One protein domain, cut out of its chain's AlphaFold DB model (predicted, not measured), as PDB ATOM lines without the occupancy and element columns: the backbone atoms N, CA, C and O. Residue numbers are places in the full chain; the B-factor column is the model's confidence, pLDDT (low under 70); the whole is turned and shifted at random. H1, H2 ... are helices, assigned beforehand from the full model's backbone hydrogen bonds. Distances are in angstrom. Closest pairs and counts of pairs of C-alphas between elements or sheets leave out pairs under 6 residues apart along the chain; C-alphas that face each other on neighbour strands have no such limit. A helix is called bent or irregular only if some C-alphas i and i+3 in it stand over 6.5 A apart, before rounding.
ATOM      1  N   ASP A  40     -53.939 -91.879  50.753       90.25
ATOM      2  CA  ASP A  40     -52.615 -91.818  51.377       90.25
ATOM      3  C   ASP A  40     -51.996 -90.444  51.152       90.25
ATOM      4  O   ASP A  40     -51.481 -89.808  52.069       90.25
ATOM      5  N   GLU A  41     -52.130 -89.938  49.932       93.81
ATOM      6  CA  GLU A  41     -51.701 -88.595  49.572       93.81
ATOM      7  C   GLU A  41     -52.520 -87.518  50.298       93.81
ATOM      8  O   GLU A  41     -51.963 -86.504  50.728       93.81
ATOM      9  N   LYS A  42     -53.830 -87.734  50.488       93.00
ATOM     10  CA  LYS A  42     -54.689 -86.858  51.301       93.00
ATOM     11  C   LYS A  42     -54.268 -86.858  52.772       93.00
ATOM     12  O   LYS A  42     -54.244 -85.794  53.393       93.00
ATOM     13  N   LEU A  43     -53.896 -88.013  53.323       88.62
ATOM     14  CA  LEU A  43     -53.378 -88.123  54.686       88.62
ATOM     15  C   LEU A  43     -52.047 -87.375  54.844       88.62
ATOM     16  O   LEU A  43     -51.889 -86.582  55.771       88.62
ATOM     17  N   GLU A  44     -51.123 -87.539  53.898       90.88
ATOM     18  CA  GLU A  44     -49.858 -86.797  53.886       90.88
ATOM     19  C   GLU A  44     -50.063 -85.287  53.717       90.88
ATOM     20  O   GLU A  44     -49.345 -84.485  54.321       90.88
ATOM     21  N   TYR A  45     -51.065 -84.873  52.935       90.94
ATOM     22  CA  TYR A  45     -51.472 -83.471  52.852       90.94
ATOM     23  C   TYR A  45     -51.898 -82.941  54.231       90.94
ATOM     24  O   TYR A  45     -51.409 -81.894  54.657       90.94
ATOM     25  N   ARG A  46     -52.753 -83.675  54.959       87.75
ATOM     26  CA  ARG A  46     -53.200 -83.310  56.319       87.75
ATOM     27  C   ARG A  46     -52.053 -83.261  57.320       87.75
ATOM     28  O   ARG A  46     -51.998 -82.338  58.126       87.75
ATOM     29  N   ARG A  47     -51.104 -84.195  57.233       88.94
ATOM     30  CA  ARG A  47     -49.895 -84.192  58.068       88.94
ATOM     31  C   ARG A  47     -49.097 -82.904  57.896       88.94
ATOM     32  O   ARG A  47     -48.669 -82.299  58.875       88.94
ATOM     33  N   LYS A  48     -48.897 -82.472  56.647       89.56
ATOM     34  CA  LYS A  48     -48.180 -81.226  56.334       89.56
ATOM     35  C   LYS A  48     -48.936 -79.997  56.835       89.56
ATOM     36  O   LYS A  48     -48.303 -79.098  57.377       89.56
ATOM     37  N   ASP A  49     -50.257 -79.983  56.682       83.94
ATOM     38  CA  ASP A  49     -51.138 -78.914  57.172       83.94
ATOM     39  C   ASP A  49     -51.080 -78.785  58.706       83.94
ATOM     40  O   ASP A  49     -50.922 -77.690  59.245       83.94
ATOM     41  N   MET A  50     -51.088 -79.920  59.411       86.44
ATOM     42  CA  MET A  50     -50.917 -79.985  60.863       86.44
ATOM     43  C   MET A  50     -49.554 -79.430  61.301       86.44
ATOM     44  O   MET A  50     -49.507 -78.550  62.153       86.44
ATOM     45  N   LEU A  51     -48.454 -79.877  60.678       87.06
ATOM     46  CA  LEU A  51     -47.096 -79.398  60.986       87.06
ATOM     47  C   LEU A  51     -46.903 -77.908  60.670       87.06
ATOM     48  O   LEU A  51     -46.140 -77.218  61.344       87.06
ATOM     49  N   TYR A  52     -47.550 -77.411  59.615       84.75
ATOM     50  CA  TYR A  52     -47.544 -75.989  59.291       84.75
ATOM     51  C   TYR A  52     -48.291 -75.190  60.363       84.75
ATOM     52  O   TYR A  52     -47.756 -74.214  60.882       84.75
ATOM     53  N   THR A  53     -49.486 -75.647  60.743       80.81
ATOM     54  CA  THR A  53     -50.299 -75.015  61.790       80.81
ATOM     55  C   THR A  53     -49.562 -74.986  63.128       80.81
ATOM     56  O   THR A  53     -49.558 -73.951  63.780       80.81
ATOM     57  N   GLU A  54     -48.877 -76.069  63.502       81.94
ATOM     58  CA  GLU A  54     -48.069 -76.152  64.726       81.94
ATOM     59  C   GLU A  54     -46.955 -75.093  64.769       81.94
ATOM     60  O   GLU A  54     -46.759 -74.430  65.784       81.94
ATOM     61  N   LYS A  55     -46.249 -74.877  63.651       83.38
ATOM     62  CA  LYS A  55     -45.161 -73.884  63.558       83.38
ATOM     63  C   LYS A  55     -45.640 -72.439  63.620       83.38
ATOM     64  O   LYS A  55     -44.882 -71.566  64.034       83.38
ATOM     65  N   HIS A  56     -46.856 -72.186  63.152       77.44
ATOM     66  CA  HIS A  56     -47.462 -70.856  63.090       77.44
ATOM     67  C   HIS A  56     -48.550 -70.665  64.151       77.44
ATOM     68  O   HIS A  56     -49.357 -69.738  64.061       77.44
ATOM     69  N   PHE A  57     -48.577 -71.554  65.142       70.50
ATOM     70  CA  PHE A  57     -49.546 -71.535  66.216       70.50
ATOM     71  C   PHE A  57     -49.341 -70.300  67.097       70.50
ATOM     72  O   PHE A  57     -48.262 -70.083  67.644       70.50
ATOM     73  N   ASN A  58     -50.405 -69.516  67.265       69.00
ATOM     74  CA  ASN A  58     -50.481 -68.465  68.274       69.00
ATOM     75  C   ASN A  58     -51.336 -68.983  69.440       69.00
ATOM     76  O   ASN A  58     -52.313 -69.683  69.193       69.00
ATOM     77  N   ASN A  59     -51.014 -68.590  70.681       71.31
ATOM     78  CA  ASN A  59     -51.697 -69.002  71.927       71.31
ATOM     79  C   ASN A  59     -53.147 -68.471  72.081       71.31
ATOM     80  O   ASN A  59     -53.590 -68.153  73.182       71.31
ATOM     81  N   ASP A  60     -53.887 -68.332  70.984       83.81
ATOM     82  CA  ASP A  60     -55.307 -68.005  70.981       83.81
ATOM     83  C   ASP A  60     -56.154 -69.281  71.124       83.81
ATOM     84  O   ASP A  60     -55.932 -70.272  70.425       83.81
ATOM     85  N   LEU A  61     -57.165 -69.246  71.995       81.75
ATOM     86  CA  LEU A  61     -58.001 -70.408  72.319       81.75
ATOM     87  C   LEU A  61     -58.764 -70.962  71.101       81.75
ATOM     88  O   LEU A  61     -58.976 -72.172  70.999       81.75
ATOM     89  N   ILE A  62     -59.201 -70.110  70.165       83.94
ATOM     90  CA  ILE A  62     -59.894 -70.574  68.952       83.94
ATOM     91  C   ILE A  62     -58.905 -71.328  68.064       83.94
ATOM     92  O   ILE A  62     -59.236 -72.393  67.534       83.94
ATOM     93  N   GLN A  63     -57.686 -70.807  67.923       83.44
ATOM     94  CA  GLN A  63     -56.625 -71.493  67.189       83.44
ATOM     95  C   GLN A  63     -56.226 -72.806  67.870       83.44
ATOM     96  O   GLN A  63     -56.054 -73.808  67.178       83.44
ATOM     97  N   GLU A  64     -56.176 -72.849  69.203       86.88
ATOM     98  CA  GLU A  64     -55.917 -74.068  69.985       86.88
ATOM     99  C   GLU A  64     -56.926 -75.171  69.689       86.88
ATOM    100  O   GLU A  64     -56.547 -76.305  69.385       86.88
ATOM    101  N   LYS A  65     -58.220 -74.837  69.705       89.56
ATOM    102  CA  LYS A  65     -59.284 -75.797  69.393       89.56
ATOM    103  C   LYS A  65     -59.199 -76.288  67.953       89.56
ATOM    104  O   LYS A  65     -59.352 -77.483  67.704       89.56
ATOM    105  N   LYS A  66     -58.926 -75.388  67.002       88.44
ATOM    106  CA  LYS A  66     -58.737 -75.746  65.590       88.44
ATOM    107  C   LYS A  66     -57.567 -76.705  65.410       88.44
ATOM    108  O   LYS A  66     -57.743 -77.751  64.781       88.44
ATOM    109  N   TYR A  67     -56.411 -76.371  65.980       89.31
ATOM    110  CA  TYR A  67     -55.210 -77.197  65.919       89.31
ATOM    111  C   TYR A  67     -55.444 -78.566  66.562       89.31
ATOM    112  O   TYR A  67     -55.201 -79.590  65.926       89.31
ATOM    113  N   THR A  68     -55.997 -78.590  67.776       91.81
ATOM    114  CA  THR A  68     -56.295 -79.831  68.504       91.81
ATOM    115  C   THR A  68     -57.245 -80.724  67.712       91.81
ATOM    116  O   THR A  68     -56.998 -81.919  67.581       91.81
ATOM    117  N   TYR A  69     -58.296 -80.155  67.115       93.12
ATOM    118  CA  TYR A  69     -59.206 -80.922  66.269       93.12
ATOM    119  C   TYR A  69     -58.510 -81.485  65.020       93.12
ATOM    120  O   TYR A  69     -58.643 -82.674  64.744       93.12
ATOM    121  N   LEU A  70     -57.728 -80.675  64.294       91.31
ATOM    122  CA  LEU A  70     -56.974 -81.145  63.122       91.31
ATOM    123  C   LEU A  70     -56.011 -82.282  63.494       91.31
ATOM    124  O   LEU A  70     -55.931 -83.278  62.774       91.31
ATOM    125  N   LYS A  71     -55.318 -82.151  64.630       92.44
ATOM    126  CA  LYS A  71     -54.424 -83.182  65.159       92.44
ATOM    127  C   LYS A  71     -55.171 -84.490  65.417       92.44
ATOM    128  O   LYS A  71     -54.747 -85.532  64.925       92.44
ATOM    129  N   LEU A  72     -56.308 -84.430  66.109       94.50
ATOM    130  CA  LEU A  72     -57.120 -85.611  66.398       94.50
ATOM    131  C   LEU A  72     -57.679 -86.258  65.123       94.50
ATOM    132  O   LEU A  72     -57.629 -87.475  64.998       94.50
ATOM    133  N   VAL A  73     -58.143 -85.473  64.144       93.38
ATOM    134  CA  VAL A  73     -58.596 -85.996  62.839       93.38
ATOM    135  C   VAL A  73     -57.473 -86.755  62.127       93.38
ATOM    136  O   VAL A  73     -57.703 -87.832  61.573       93.38
ATOM    137  N   TYR A  74     -56.254 -86.211  62.145       92.12
ATOM    138  CA  TYR A  74     -55.087 -86.867  61.559       92.12
ATOM    139  C   TYR A  74     -54.736 -88.178  62.287       92.12
ATOM    140  O   TYR A  74     -54.598 -89.220  61.642       92.12
ATOM    141  N   GLU A  75     -54.635 -88.144  63.620       92.69
ATOM    142  CA  GLU A  75     -54.339 -89.315  64.458       92.69
ATOM    143  C   GLU A  75     -55.391 -90.420  64.295       92.69
ATOM    144  O   GLU A  75     -55.044 -91.600  64.163       92.69
ATOM    145  N   MET A  76     -56.669 -90.032  64.236       94.12
ATOM    146  CA  MET A  76     -57.780 -90.945  63.994       94.12
ATOM    147  C   MET A  76     -57.672 -91.597  62.624       94.12
ATOM    148  O   MET A  76     -57.669 -92.824  62.546       94.12
ATOM    149  N   HIS A  77     -57.518 -90.818  61.549       92.75
ATOM    150  CA  HIS A  77     -57.371 -91.381  60.205       92.75
ATOM    151  C   HIS A  77     -56.222 -92.393  60.166       92.75
ATOM    152  O   HIS A  77     -56.420 -93.530  59.735       92.75
ATOM    153  N   PHE A  78     -55.036 -92.009  60.645       92.19
ATOM    154  CA  PHE A  78     -53.862 -92.881  60.641       92.19
ATOM    155  C   PHE A  78     -54.110 -94.195  61.396       92.19
ATOM    156  O   PHE A  78     -53.793 -95.276  60.891       92.19
ATOM    157  N   SER A  79     -54.720 -94.118  62.581       94.56
ATOM    158  CA  SER A  79     -55.002 -95.291  63.413       94.56
ATOM    159  C   SER A  79     -56.030 -96.221  62.771       94.56
ATOM    160  O   SER A  79     -55.807 -97.429  62.699       94.56
ATOM    161  N   LEU A  80     -57.126 -95.664  62.244       95.19
ATOM    162  CA  LEU A  80     -58.164 -96.434  61.556       95.19
ATOM    163  C   LEU A  80     -57.617 -97.126  60.314       95.19
ATOM    164  O   LEU A  80     -57.879 -98.309  60.103       95.19
ATOM    165  N   LYS A  81     -56.810 -96.414  59.524       93.19
ATOM    166  CA  LYS A  81     -56.179 -96.983  58.337       93.19
ATOM    167  C   LYS A  81     -55.293 -98.170  58.707       93.19
ATOM    168  O   LYS A  81     -55.442 -99.239  58.130       93.19
ATOM    169  N   LYS A  82     -54.429 -98.013  59.713       93.19
ATOM    170  CA  LYS A  82     -53.553 -99.093  60.184       93.19
ATOM    171  C   LYS A  82     -54.342-100.334  60.615       93.19
ATOM    172  O   LYS A  82     -53.902-101.452  60.358       93.19
ATOM    173  N   ILE A  83     -55.487-100.146  61.275       94.19
ATOM    174  CA  ILE A  83     -56.374-101.256  61.645       94.19
ATOM    175  C   ILE A  83     -56.896-101.933  60.379       94.19
ATOM    176  O   ILE A  83     -56.688-103.133  60.224       94.19
ATOM    177  N   LEU A  84     -57.498-101.179  59.458       92.94
ATOM    178  CA  LEU A  84     -58.096-101.723  58.236       92.94
ATOM    179  C   LEU A  84     -57.081-102.432  57.333       92.94
ATOM    180  O   LEU A  84     -57.369-103.524  56.857       92.94
ATOM    181  N   ASP A  85     -55.879-101.877  57.172       91.62
ATOM    182  CA  ASP A  85     -54.799-102.491  56.388       91.62
ATOM    183  C   ASP A  85     -54.322-103.822  56.997       91.62
ATOM    184  O   ASP A  85     -53.787-104.683  56.300       91.62
ATOM    185  N   SER A  86     -54.512-104.011  58.309       89.69
ATOM    186  CA  SER A  86     -54.149-105.245  59.015       89.69
ATOM    187  C   SER A  86     -55.244-106.314  59.010       89.69
ATOM    188  O   SER A  86     -55.006-107.431  59.476       89.69
ATOM    189  N   VAL A  87     -56.447-105.978  58.536       86.19
ATOM    190  CA  VAL A  87     -57.597-106.881  58.503       86.19
ATOM    191  C   VAL A  87     -57.633-107.599  57.157       86.19
ATOM    192  O   VAL A  87     -57.777-106.982  56.106       86.19
ATOM    193  N   SER A  88     -57.561-108.929  57.180       79.44
ATOM    194  CA  SER A  88     -57.834-109.743  55.998       79.44
ATOM    195  C   SER A  88     -59.343-109.944  55.848       79.44
ATOM    196  O   SER A  88     -60.002-110.533  56.706       79.44
ATOM    197  N   PHE A  89     -59.916-109.447  54.751       75.88
ATOM    198  CA  PHE A  89     -61.339-109.641  54.493       75.88
ATOM    199  C   PHE A  89     -61.632-111.095  54.104       75.88
ATOM    200  O   PHE A  89     -61.183-111.575  53.064       75.88
ATOM    201  N   ASN A  90     -62.424-111.782  54.929       75.94
ATOM    202  CA  ASN A  90     -63.030-113.066  54.595       75.94
ATOM    203  C   ASN A  90     -64.519-113.029  54.956       75.94
ATOM    204  O   ASN A  90     -64.890-113.110  56.127       75.94
ATOM    205  N   GLU A  91     -65.363-112.908  53.933       74.50
ATOM    206  CA  GLU A  91     -66.816-112.758  54.058       74.50
ATOM    207  C   GLU A  91     -67.457-113.833  54.951       74.50
ATOM    208  O   GLU A  91     -68.236-113.508  55.845       74.50
ATOM    209  N   LYS A  92     -67.086-115.110  54.775       69.06
ATOM    210  CA  LYS A  92     -67.680-116.220  55.539       69.06
ATOM    211  C   LYS A  92     -67.362-116.132  57.032       69.06
ATOM    212  O   LYS A  92     -68.246-116.359  57.852       69.06
ATOM    213  N   VAL A  93     -66.125-115.773  57.374       69.25
ATOM    214  CA  VAL A  93     -65.672-115.615  58.768       69.25
ATOM    215  C   VAL A  93     -66.386-114.432  59.427       69.25
ATOM    216  O   VAL A  93     -66.869-114.531  60.554       69.25
ATOM    217  N   PHE A  94     -66.521-113.317  58.709       75.19
ATOM    218  CA  PHE A  94     -67.175-112.129  59.249       75.19
ATOM    219  C   PHE A  94     -68.680-112.293  59.452       75.19
ATOM    220  O   PHE A  94     -69.206-111.779  60.437       75.19
ATOM    221  N   ILE A  95     -69.367-113.015  58.566       70.69
ATOM    222  CA  ILE A  95     -70.810-113.249  58.693       70.69
ATOM    223  C   ILE A  95     -71.124-114.210  59.848       70.69
ATOM    224  O   ILE A  95     -72.115-114.006  60.546       70.69
ATOM    225  N   LEU A  96     -70.303-115.243  60.059       67.00
ATOM    226  CA  LEU A  96     -70.615-116.315  61.011       67.00
ATOM    227  C   LEU A  96     -70.072-116.071  62.423       67.00
ATOM    228  O   LEU A  96     -70.742-116.417  63.391       67.00
ATOM    229  N   GLU A  97     -68.883-115.479  62.555       71.06
ATOM    230  CA  GLU A  97     -68.158-115.455  63.835       71.06
ATOM    231  C   GLU A  97     -67.956-114.033  64.370       71.06
ATOM    232  O   GLU A  97     -67.983-113.813  65.576       71.06
ATOM    233  N   ASN A  98     -67.817-113.043  63.481       80.94
ATOM    234  CA  ASN A  98     -67.312-111.712  63.834       80.94
ATOM    235  C   ASN A  98     -68.178-110.555  63.307       80.94
ATOM    236  O   ASN A  98     -67.665-109.497  62.931       80.94
ATOM    237  N   GLN A  99     -69.504-110.720  63.308       89.19
ATOM    238  CA  GLN A  99     -70.433-109.748  62.713       89.19
ATOM    239  C   GLN A  99     -70.291-108.321  63.277       89.19
ATOM    240  O   GLN A  99     -70.396-107.343  62.538       89.19
ATOM    241  N   TYR A 100     -70.028-108.169  64.580       92.56
ATOM    242  CA  TYR A 100     -69.898-106.850  65.207       92.56
ATOM    243  C   TYR A 100     -68.562-106.186  64.880       92.56
ATOM    244  O   TYR A 100     -68.541-104.988  64.602       92.56
ATOM    245  N   LEU A 101     -67.475-106.962  64.820       90.88
ATOM    246  CA  LEU A 101     -66.175-106.477  64.352       90.88
ATOM    247  C   LEU A 101     -66.252-106.045  62.887       90.88
ATOM    248  O   LEU A 101     -65.785-104.962  62.551       90.88
ATOM    249  N   PHE A 102     -66.921-106.823  62.031       90.94
ATOM    250  CA  PHE A 102     -67.149-106.439  60.637       90.94
ATOM    251  C   PHE A 102     -67.891-105.103  60.516       90.94
ATOM    252  O   PHE A 102     -67.479-104.211  59.768       90.94
ATOM    253  N   ARG A 103     -68.977-104.939  61.279       93.56
ATOM    254  CA  ARG A 103     -69.746-103.690  61.318       93.56
ATOM    255  C   ARG A 103     -68.892-102.527  61.818       93.56
ATOM    256  O   ARG A 103     -68.966-101.444  61.245       93.56
ATOM    257  N   LEU A 104     -68.059-102.746  62.834       94.44
ATOM    258  CA  LEU A 104     -67.152-101.728  63.356       94.44
ATOM    259  C   LEU A 104     -66.095-101.320  62.319       94.44
ATOM    260  O   LEU A 104     -65.926-100.130  62.066       94.44
ATOM    261  N   TYR A 105     -65.460-102.280  61.642       93.75
ATOM    262  CA  TYR A 105     -64.523-102.007  60.547       93.75
ATOM    263  C   TYR A 105     -65.193-101.279  59.380       93.75
ATOM    264  O   TYR A 105     -64.609-100.366  58.802       93.75
ATOM    265  N   SER A 106     -66.452-101.605  59.083       94.00
ATOM    266  CA  SER A 106     -67.239-100.872  58.087       94.00
ATOM    267  C   SER A 106     -67.430 -99.405  58.488       94.00
ATOM    268  O   SER A 106     -67.307 -98.517  57.647       94.00
ATOM    269  N   MET A 107     -67.676 -99.122  59.773       97.06
ATOM    270  CA  MET A 107     -67.762 -97.742  60.268       97.06
ATOM    271  C   MET A 107     -66.407 -97.031  60.230       97.06
ATOM    272  O   MET A 107     -66.357 -95.865  59.850       97.06
ATOM    273  N   PHE A 108     -65.308 -97.722  60.538       96.31
ATOM    274  CA  PHE A 108     -63.956 -97.171  60.398       96.31
ATOM    275  C   PHE A 108     -63.627 -96.806  58.949       96.31
ATOM    276  O   PHE A 108     -63.053 -95.751  58.692       96.31
ATOM    277  N   TYR A 109     -64.035 -97.641  57.994       95.25
ATOM    278  CA  TYR A 109     -63.906 -97.330  56.575       95.25
ATOM    279  C   TYR A 109     -64.710 -96.076  56.204       95.25
ATOM    280  O   TYR A 109     -64.166 -95.161  55.588       95.25
ATOM    281  N   CYS A 110     -65.977 -96.000  56.625       96.69
ATOM    282  CA  CYS A 110     -66.827 -94.837  56.359       96.69
ATOM    283  C   CYS A 110     -66.243 -93.549  56.957       96.69
ATOM    284  O   CYS A 110     -66.269 -92.505  56.315       96.69
ATOM    285  N   GLU A 111     -65.682 -93.624  58.161       96.62
ATOM    286  CA  GLU A 111     -65.017 -92.501  58.818       96.62
ATOM    287  C   GLU A 111     -63.834 -91.971  57.990       96.62
ATOM    288  O   GLU A 111     -63.728 -90.765  57.761       96.62
ATOM    289  N   ILE A 112     -62.979 -92.861  57.467       94.88
ATOM    290  CA  ILE A 112     -61.880 -92.467  56.571       94.88
ATOM    291  C   ILE A 112     -62.418 -91.801  55.303       94.88
ATOM    292  O   ILE A 112     -61.875 -90.776  54.881       94.88
ATOM    293  N   GLU A 113     -63.474 -92.351  54.695       94.19
ATOM    294  CA  GLU A 113     -64.098 -91.757  53.506       94.19
ATOM    295  C   GLU A 113     -64.605 -90.341  53.784       94.19
ATOM    296  O   GLU A 113     -64.305 -89.418  53.026       94.19
ATOM    297  N   LEU A 114     -65.316 -90.141  54.898       94.00
ATOM    298  CA  LEU A 114     -65.841 -88.835  55.294       94.00
ATOM    299  C   LEU A 114     -64.719 -87.810  55.521       94.00
ATOM    300  O   LEU A 114     -64.803 -86.689  55.010       94.00
ATOM    301  N   ILE A 115     -63.638 -88.203  56.204       92.25
ATOM    302  CA  ILE A 115     -62.461 -87.349  56.427       92.25
ATOM    303  C   ILE A 115     -61.765 -86.991  55.101       92.25
ATOM    304  O   ILE A 115     -61.263 -85.876  54.926       92.25
ATOM    305  N   CYS A 116     -61.732 -87.922  54.145       92.06
ATOM    306  CA  CYS A 116     -61.077 -87.739  52.846       92.06
ATOM    307  C   CYS A 116     -61.948 -87.044  51.795       92.06
ATOM    308  O   CYS A 116     -61.431 -86.646  50.742       92.06
ATOM    309  N   MET A 117     -63.251 -86.917  52.043       91.06
ATOM    310  CA  MET A 117     -64.203 -86.378  51.076       91.06
ATOM    311  C   MET A 117     -63.892 -84.916  50.756       91.06
ATOM    312  O   MET A 117     -63.806 -84.539  49.588       91.06
ATOM    313  N   TYR A 118     -63.617 -84.105  51.781       90.25
ATOM    314  CA  TYR A 118     -63.401 -82.670  51.629       90.25
ATOM    315  C   TYR A 118     -62.013 -82.231  52.084       90.25
ATOM    316  O   TYR A 118     -61.507 -82.653  53.121       90.25
ATOM    317  N   LYS A 119     -61.426 -81.294  51.328       88.44
ATOM    318  CA  LYS A 119     -60.211 -80.575  51.729       88.44
ATOM    319  C   LYS A 119     -60.462 -79.654  52.925       88.44
ATOM    320  O   LYS A 119     -59.599 -79.493  53.782       88.44
ATOM    321  N   ASP A 120     -61.635 -79.043  53.002       87.56
ATOM    322  CA  ASP A 120     -61.989 -78.136  54.091       87.56
ATOM    323  C   ASP A 120     -62.513 -78.923  55.299       87.56
ATOM    324  O   ASP A 120     -63.512 -79.634  55.180       87.56
ATOM    325  N   LEU A 121     -61.855 -78.776  56.454       86.75
ATOM    326  CA  LEU A 121     -62.274 -79.410  57.709       86.75
ATOM    327  C   LEU A 121     -63.666 -78.946  58.159       86.75
ATOM    328  O   LEU A 121     -64.364 -79.713  58.810       86.75
ATOM    329  N   LYS A 122     -64.116 -77.742  57.763       86.69
ATOM    330  CA  LYS A 122     -65.482 -77.251  58.041       86.69
ATOM    331  C   LYS A 122     -66.570 -78.152  57.462       86.69
ATOM    332  O   LYS A 122     -67.705 -78.111  57.918       86.69
ATOM    333  N   LYS A 123     -66.241 -78.903  56.407       88.25
ATOM    334  CA  LYS A 123     -67.195 -79.700  55.627       88.25
ATOM    335  C   LYS A 123     -67.100 -81.193  55.916       88.25
ATOM    336  O   LYS A 123     -67.901 -81.955  55.381       88.25
ATOM    337  N   ILE A 124     -66.118 -81.621  56.707       89.88
ATOM    338  CA  ILE A 124     -65.963 -83.029  57.062       89.88
ATOM    339  C   ILE A 124     -67.105 -83.441  57.991       89.88
ATOM    340  O   ILE A 124     -67.474 -82.711  58.907       89.88
ATOM    341  N   GLY A 125     -67.663 -84.620  57.727       91.25
ATOM    342  CA  GLY A 125     -68.572 -85.302  58.638       91.25
ATOM    343  C   GLY A 125     -67.844 -86.371  59.447       91.25
ATOM    344  O   GLY A 125     -66.769 -86.824  59.068       91.25
ATOM    345  N   HIS A 126     -68.473 -86.808  60.531       95.94
ATOM    346  CA  HIS A 126     -68.006 -87.913  61.366       95.94
ATOM    347  C   HIS A 126     -69.157 -88.870  61.644       95.94
ATOM    348  O   HIS A 126     -70.311 -88.436  61.757       95.94
ATOM    349  N   ILE A 127     -68.853 -90.159  61.784       97.25
ATOM    350  CA  ILE A 127     -69.826 -91.156  62.224       97.25
ATOM    351  C   ILE A 127     -70.330 -90.791  63.633       97.25
ATOM    352  O   ILE A 127     -69.554 -90.673  64.579       97.25
ATOM    353  N   PRO A 128     -71.644 -90.611  63.832       96.69
ATOM    354  CA  PRO A 128     -72.153 -90.264  65.147       96.69
ATOM    355  C   PRO A 128     -71.813 -91.299  66.224       96.69
ATOM    356  O   PRO A 128     -71.959 -92.506  66.016       96.69
ATOM    357  N   LEU A 129     -71.458 -90.825  67.425       95.62
ATOM    358  CA  LEU A 129     -71.124 -91.690  68.564       95.62
ATOM    359  C   LEU A 129     -72.223 -92.708  68.898       95.62
ATOM    360  O   LEU A 129     -71.912 -93.822  69.308       95.62
ATOM    361  N   PHE A 130     -73.499 -92.364  68.700       95.75
ATOM    362  CA  PHE A 130     -74.610 -93.287  68.960       95.75
ATOM    363  C   PHE A 130     -74.598 -94.524  68.043       95.75
ATOM    364  O   PHE A 130     -75.200 -95.535  68.390       95.75
ATOM    365  N   ILE A 131     -73.909 -94.461  66.896       96.56
ATOM    366  CA  ILE A 131     -73.700 -95.605  65.999       96.56
ATOM    367  C   ILE A 131     -72.529 -96.465  66.494       96.56
ATOM    368  O   ILE A 131     -72.628 -97.691  66.498       96.56
ATOM    369  N   LEU A 132     -71.431 -95.839  66.934       95.19
ATOM    370  CA  LEU A 132     -70.211 -96.543  67.348       95.19
ATOM    371  C   LEU A 132     -70.329 -97.196  68.731       95.19
ATOM    372  O   LEU A 132     -69.891 -98.333  68.897       95.19
ATOM    373  N   LYS A 133     -70.944 -96.519  69.713       95.06
ATOM    374  CA  LYS A 133     -71.022 -96.999  71.108       95.06
ATOM    375  C   LYS A 133     -71.592 -98.417  71.231       95.06
ATOM    376  O   LYS A 133     -70.939 -99.247  71.860       95.06
ATOM    377  N   PRO A 134     -72.742 -98.747  70.609       96.00
ATOM    378  CA  PRO A 134     -73.284-100.099  70.697       96.00
ATOM    379  C   PRO A 134     -72.363-101.151  70.076       96.00
ATOM    380  O   PRO A 134     -72.286-102.255  70.591       96.00
ATOM    381  N   LEU A 135     -71.655-100.830  68.986       95.44
ATOM    382  CA  LEU A 135     -70.750-101.780  68.329       95.44
ATOM    383  C   LEU A 135     -69.534-102.091  69.196       95.44
ATOM    384  O   LEU A 135     -69.133-103.245  69.295       95.44
ATOM    385  N   ILE A 136     -68.979-101.066  69.840       93.88
ATOM    386  CA  ILE A 136     -67.811-101.182  70.713       93.88
ATOM    387  C   ILE A 136     -68.117-102.052  71.927       93.88
ATOM    388  O   ILE A 136     -67.328-102.934  72.259       93.88
ATOM    389  N   GLU A 137     -69.286-101.865  72.536       95.38
ATOM    390  CA  GLU A 137     -69.723-102.675  73.674       95.38
ATOM    391  C   GLU A 137     -69.823-104.166  73.319       95.38
ATOM    392  O   GLU A 137     -69.468-105.021  74.124       95.38
ATOM    393  N   GLN A 138     -70.247-104.488  72.091       95.69
ATOM    394  CA  GLN A 138     -70.356-105.874  71.620       95.69
ATOM    395  C   GLN A 138     -69.002-106.536  71.346       95.69
ATOM    396  O   GLN A 138     -68.936-107.760  71.270       95.69
ATOM    397  N   VAL A 139     -67.931-105.757  71.169       94.06
ATOM    398  CA  VAL A 139     -66.600-106.291  70.838       94.06
ATOM    399  C   VAL A 139     -65.585-106.138  71.967       94.06
ATOM    400  O   VAL A 139     -64.455-106.581  71.805       94.06
ATOM    401  N   LYS A 140     -65.952-105.551  73.112       95.06
ATOM    402  CA  LYS A 140     -65.016-105.213  74.204       95.06
ATOM    403  C   LYS A 140     -64.205-106.398  74.747       95.06
ATOM    404  O   LYS A 140     -63.065-106.221  75.164       95.06
ATOM    405  N   ASP A 141     -64.776-107.601  74.697       94.00
ATOM    406  CA  ASP A 141     -64.153-108.825  75.215       94.00
ATOM    407  C   ASP A 141     -63.375-109.609  74.138       94.00
ATOM    408  O   ASP A 141     -62.785-110.648  74.430       94.00
ATOM    409  N   THR A 142     -63.345-109.115  72.894       92.88
ATOM    410  CA  THR A 142     -62.637-109.761  71.774       92.88
ATOM    411  C   THR A 142     -61.122-109.555  71.850       92.88
ATOM    412  O   THR A 142     -60.623-108.581  72.426       92.88
ATOM    413  N   GLU A 143     -60.363-110.452  71.223       92.31
ATOM    414  CA  GLU A 143     -58.908-110.306  71.123       92.31
ATOM    415  C   GLU A 143     -58.522-109.122  70.229       92.31
ATOM    416  O   GLU A 143     -57.566-108.408  70.523       92.31
ATOM    417  N   GLU A 144     -59.306-108.836  69.191       92.25
ATOM    418  CA  GLU A 144     -59.147-107.673  68.321       92.25
ATOM    419  C   GLU A 144     -59.262-106.364  69.104       92.25
ATOM    420  O   GLU A 144     -58.461-105.450  68.891       92.25
ATOM    421  N   TYR A 145     -60.200-106.276  70.050       94.56
ATOM    422  CA  TYR A 145     -60.357-105.095  70.894       94.56
ATOM    423  C   TYR A 145     -59.094-104.776  71.693       94.56
ATOM    424  O   TYR A 145     -58.655-103.621  71.734       94.56
ATOM    425  N   LYS A 146     -58.469-105.807  72.272       95.25
ATOM    426  CA  LYS A 146     -57.207-105.689  73.013       95.25
ATOM    427  C   LYS A 146     -56.039-105.405  72.072       95.25
ATOM    428  O   LYS A 146     -55.299-104.446  72.283       95.25
ATOM    429  N   LYS A 147     -55.901-106.203  71.006       94.31
ATOM    430  CA  LYS A 147     -54.830-106.114  70.002       94.31
ATOM    431  C   LYS A 147     -54.735-104.719  69.391       94.31
ATOM    432  O   LYS A 147     -53.638-104.185  69.251       94.31
ATOM    433  N   TYR A 148     -55.876-104.138  69.028       94.56
ATOM    434  CA  TYR A 148     -55.948-102.824  68.394       94.56
ATOM    435  C   TYR A 148     -56.155-101.676  69.380       94.56
ATOM    436  O   TYR A 148     -56.278-100.537  68.938       94.56
ATOM    437  N   LYS A 149     -56.175-101.949  70.694       95.62
ATOM    438  CA  LYS A 149     -56.385-100.945  71.748       95.62
ATOM    439  C   LYS A 149     -57.611-100.069  71.463       95.62
ATOM    440  O   LYS A 149     -57.555 -98.844  71.535       95.62
ATOM    441  N   LEU A 150     -58.738-100.704  71.126       95.69
ATOM    442  CA  LEU A 150     -59.935 -99.986  70.674       95.69
ATOM    443  C   LEU A 150     -60.531 -99.062  71.751       95.69
ATOM    444  O   LEU A 150     -61.226 -98.113  71.399       95.69
ATOM    445  N   HIS A 151     -60.221 -99.282  73.035       95.62
ATOM    446  CA  HIS A 151     -60.538 -98.336  74.110       95.62
ATOM    447  C   HIS A 151     -59.836 -96.978  73.920       95.62
ATOM    448  O   HIS A 151     -60.513 -95.956  73.859       95.62
ATOM    449  N   GLU A 152     -58.509 -96.958  73.725       95.94
ATOM    450  CA  GLU A 152     -57.722 -95.726  73.510       95.94
ATOM    451  C   GLU A 152     -58.171 -94.999  72.233       95.94
ATOM    452  O   GLU A 152     -58.310 -93.772  72.199       95.94
ATOM    453  N   LEU A 153     -58.438 -95.774  71.176       96.56
ATOM    454  CA  LEU A 153     -58.953 -95.256  69.913       96.56
ATOM    455  C   LEU A 153     -60.306 -94.562  70.114       96.56
ATOM    456  O   LEU A 153     -60.524 -93.473  69.587       96.56
ATOM    457  N   PHE A 154     -61.212 -95.176  70.878       96.44
ATOM    458  CA  PHE A 154     -62.543 -94.621  71.088       96.44
ATOM    459  C   PHE A 154     -62.540 -93.403  72.011       96.44
ATOM    460  O   PHE A 154     -63.235 -92.435  71.720       96.44
ATOM    461  N   GLU A 155     -61.708 -93.380  73.053       96.19
ATOM    462  CA  GLU A 155     -61.501 -92.174  73.865       96.19
ATOM    463  C   GLU A 155     -60.986 -91.000  73.019       96.19
ATOM    464  O   GLU A 155     -61.414 -89.854  73.183       96.19
ATOM    465  N   THR A 156     -60.075 -91.280  72.086       96.50
ATOM    466  CA  THR A 156     -59.568 -90.286  71.127       96.50
ATOM    467  C   THR A 156     -60.685 -89.812  70.199       96.50
ATOM    468  O   THR A 156     -60.847 -88.606  69.986       96.50
ATOM    469  N   TYR A 157     -61.512 -90.739  69.713       97.31
ATOM    470  CA  TYR A 157     -62.673 -90.431  68.885       97.31
ATOM    471  C   TYR A 157     -63.691 -89.553  69.620       97.31
ATOM    472  O   TYR A 157     -64.176 -88.579  69.052       97.31
ATOM    473  N   GLU A 158     -64.003 -89.841  70.886       97.31
ATOM    474  CA  GLU A 158     -64.934 -89.035  71.684       97.31
ATOM    475  C   GLU A 158     -64.434 -87.596  71.865       97.31
ATOM    476  O   GLU A 158     -65.212 -86.656  71.690       97.31
ATOM    477  N   LYS A 159     -63.133 -87.403  72.126       97.25
ATOM    478  CA  LYS A 159     -62.511 -86.066  72.201       97.25
ATOM    479  C   LYS A 159     -62.601 -85.327  70.867       97.25
ATOM    480  O   LYS A 159     -62.981 -84.156  70.831       97.25
ATOM    481  N   MET A 160     -62.281 -86.015  69.770       96.50
ATOM    482  CA  MET A 160     -62.386 -85.466  68.417       96.50
ATOM    483  C   MET A 160     -63.827 -85.051  68.104       96.50
ATOM    484  O   MET A 160     -64.062 -83.946  67.619       96.50
ATOM    485  N   TYR A 161     -64.791 -85.921  68.408       96.62
ATOM    486  CA  TYR A 161     -66.205 -85.706  68.134       96.62
ATOM    487  C   TYR A 161     -66.779 -84.560  68.975       96.62
ATOM    488  O   TYR A 161     -67.537 -83.744  68.459       96.62
ATOM    489  N   ALA A 162     -66.385 -84.441  70.245       96.25
ATOM    490  CA  ALA A 162     -66.770 -83.311  71.087       96.25
ATOM    491  C   ALA A 162     -66.306 -81.978  70.480       96.25
ATOM    492  O   ALA A 162     -67.115 -81.066  70.312       96.25
ATOM    493  N   LEU A 163     -65.040 -81.894  70.055       94.88
ATOM    494  CA  LEU A 163     -64.529 -80.709  69.363       94.88
ATOM    495  C   LEU A 163     -65.252 -80.465  68.039       94.88
ATOM    496  O   LEU A 163     -65.587 -79.326  67.745       94.88
ATOM    497  N   PHE A 164     -65.555 -81.503  67.260       94.31
ATOM    498  CA  PHE A 164     -66.358 -81.359  66.044       94.31
ATOM    499  C   PHE A 164     -67.716 -80.690  66.322       94.31
ATOM    500  O   PHE A 164     -68.093 -79.752  65.617       94.31
ATOM    501  N   LEU A 165     -68.419 -81.108  67.382       94.38
ATOM    502  CA  LEU A 165     -69.708 -80.527  67.774       94.38
ATOM    503  C   LEU A 165     -69.608 -79.061  68.219       94.38
ATOM    504  O   LEU A 165     -70.566 -78.309  68.045       94.38
ATOM    505  N   GLU A 166     -68.462 -78.629  68.748       93.31
ATOM    506  CA  GLU A 166     -68.202 -77.217  69.068       93.31
ATOM    507  C   GLU A 166     -68.001 -76.336  67.824       93.31
ATOM    508  O   GLU A 166     -68.010 -75.104  67.928       93.31
ATOM    509  N   ARG A 167     -67.833 -76.959  66.651       88.88
ATOM    510  CA  ARG A 167     -67.628 -76.319  65.347       88.88
ATOM    511  C   ARG A 167     -66.474 -75.301  65.341       88.88
ATOM    512  O   ARG A 167     -66.674 -74.134  64.983       88.88
TER     513      ARG A 167
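Overview. This is residues 40 to 167 of the 172 residues of an uncharacterized protein of Flavobacterium tangerina (UniProt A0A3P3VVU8). An elongated body of helices is built on the long helix H2: H1 folds back on it as a helical hairpin, H4 crosses its later part, and H7 packs on it slantwise, while H5 folds back on H4. The short H3 sits at one far end of the long axis, the link from H1 to H2 lies at the other, and the short H6 stands at the turn between H5 and H7. The printed part has 128 residues with seven named helices, H1 to H7 in order along it, and no named strand; the class is all helix. It is compact, with a radius of gyration of the C-alphas of 15.7 A, and the C-alphas span 52 by 27 by 24 A.

Along the chain. H1 takes residues 40 to 55 and is 22.9 A long from first to last C-alpha, beginning at C-alpha 40 at (-52.615, -91.818, 51.377). H2, residues 61 to 85, is the longest helix at 36.0 A, from C-alpha 61 at (-58.001, -70.408, 72.319) to C-alpha 85 at (-54.799, -102.491, 56.388). H3 is a short helix of residues 91 to 96. H4, residues 99 to 117, measures 26.8 A. H5, residues 129 to 139, measures 15.5 A and is irregular, but only just: C-alphas 131 and 134 are 6.51 A apart. H6 has five residues, 143 to 147. H7, residues 150 to 166, measures 24.3 A and ends with C-alpha 166 at (-68.202, -77.217, 69.068).

Arrangement. H2 and H4 are the hub, touching three other helices each. With residues 67 to 78 alone H2 touches H1, its closest C-alphas being those of Met 50 and Lys 71, 6.4 A apart; the two form a hairpin with a shallow tilt of 28 degrees, opposite ways. With residues 73 to 84 alone H2 touches H4 at a steep tilt of 49 degrees, opposite ways, and the closest C-alphas, those of His 77 and Ile 112, are 5.9 A apart. H2 also touches H7, opposite ways, at a tilt of 37 degrees that is only just steep; the C-alphas of Leu 72 and Met 160 come closest, at 5.6 A. H4 touches H5 with residues 100 to 107 alone, Tyr 100 and Leu 135 having the closest C-alphas at 6.0 A; this is the second hairpin, opposite ways at 35.0 degrees, only just steep. H5 and H7 only just touch, with 3 pairs of C-alphas within 8 A, at a shallow tilt of 6 degrees, opposite ways; the closest C-alphas are those of Leu 129 and Glu 158, 7.4 A apart. The helix packing is part aligned, part crossed: some touching helices run at a shallow tilt and others at a steep one. H3 and H4 touch only at the corner by their link, and only just, with 3 pairs of C-alphas within 8 A; the C-alphas of Phe 94 and Phe 102 are closest at 5.9 A. H6 touches no helix, and is close but not clearly touching to H7, where the closest C-alphas, those of Tyr 145 and His 151, are 7.5 A apart. H1 and H7 are among the pairs that stay apart. In H1, H2, H3, H4, H6 and H7 every O i to N i+4 pair is within hydrogen-bond range; in H5 it is 5 of 7.

Size, cuts and confidence. The two C-alphas farthest apart, those of Asn 59 and Lys 92, are 52.5 A from each other. The printed part has no cut. The link from H4 to H5, of 11 residues, is long, and the other links are tight. The mean pLDDT of the printed part is 90.0, with residue 58, residues 92 to 93 and residue 96 under 70.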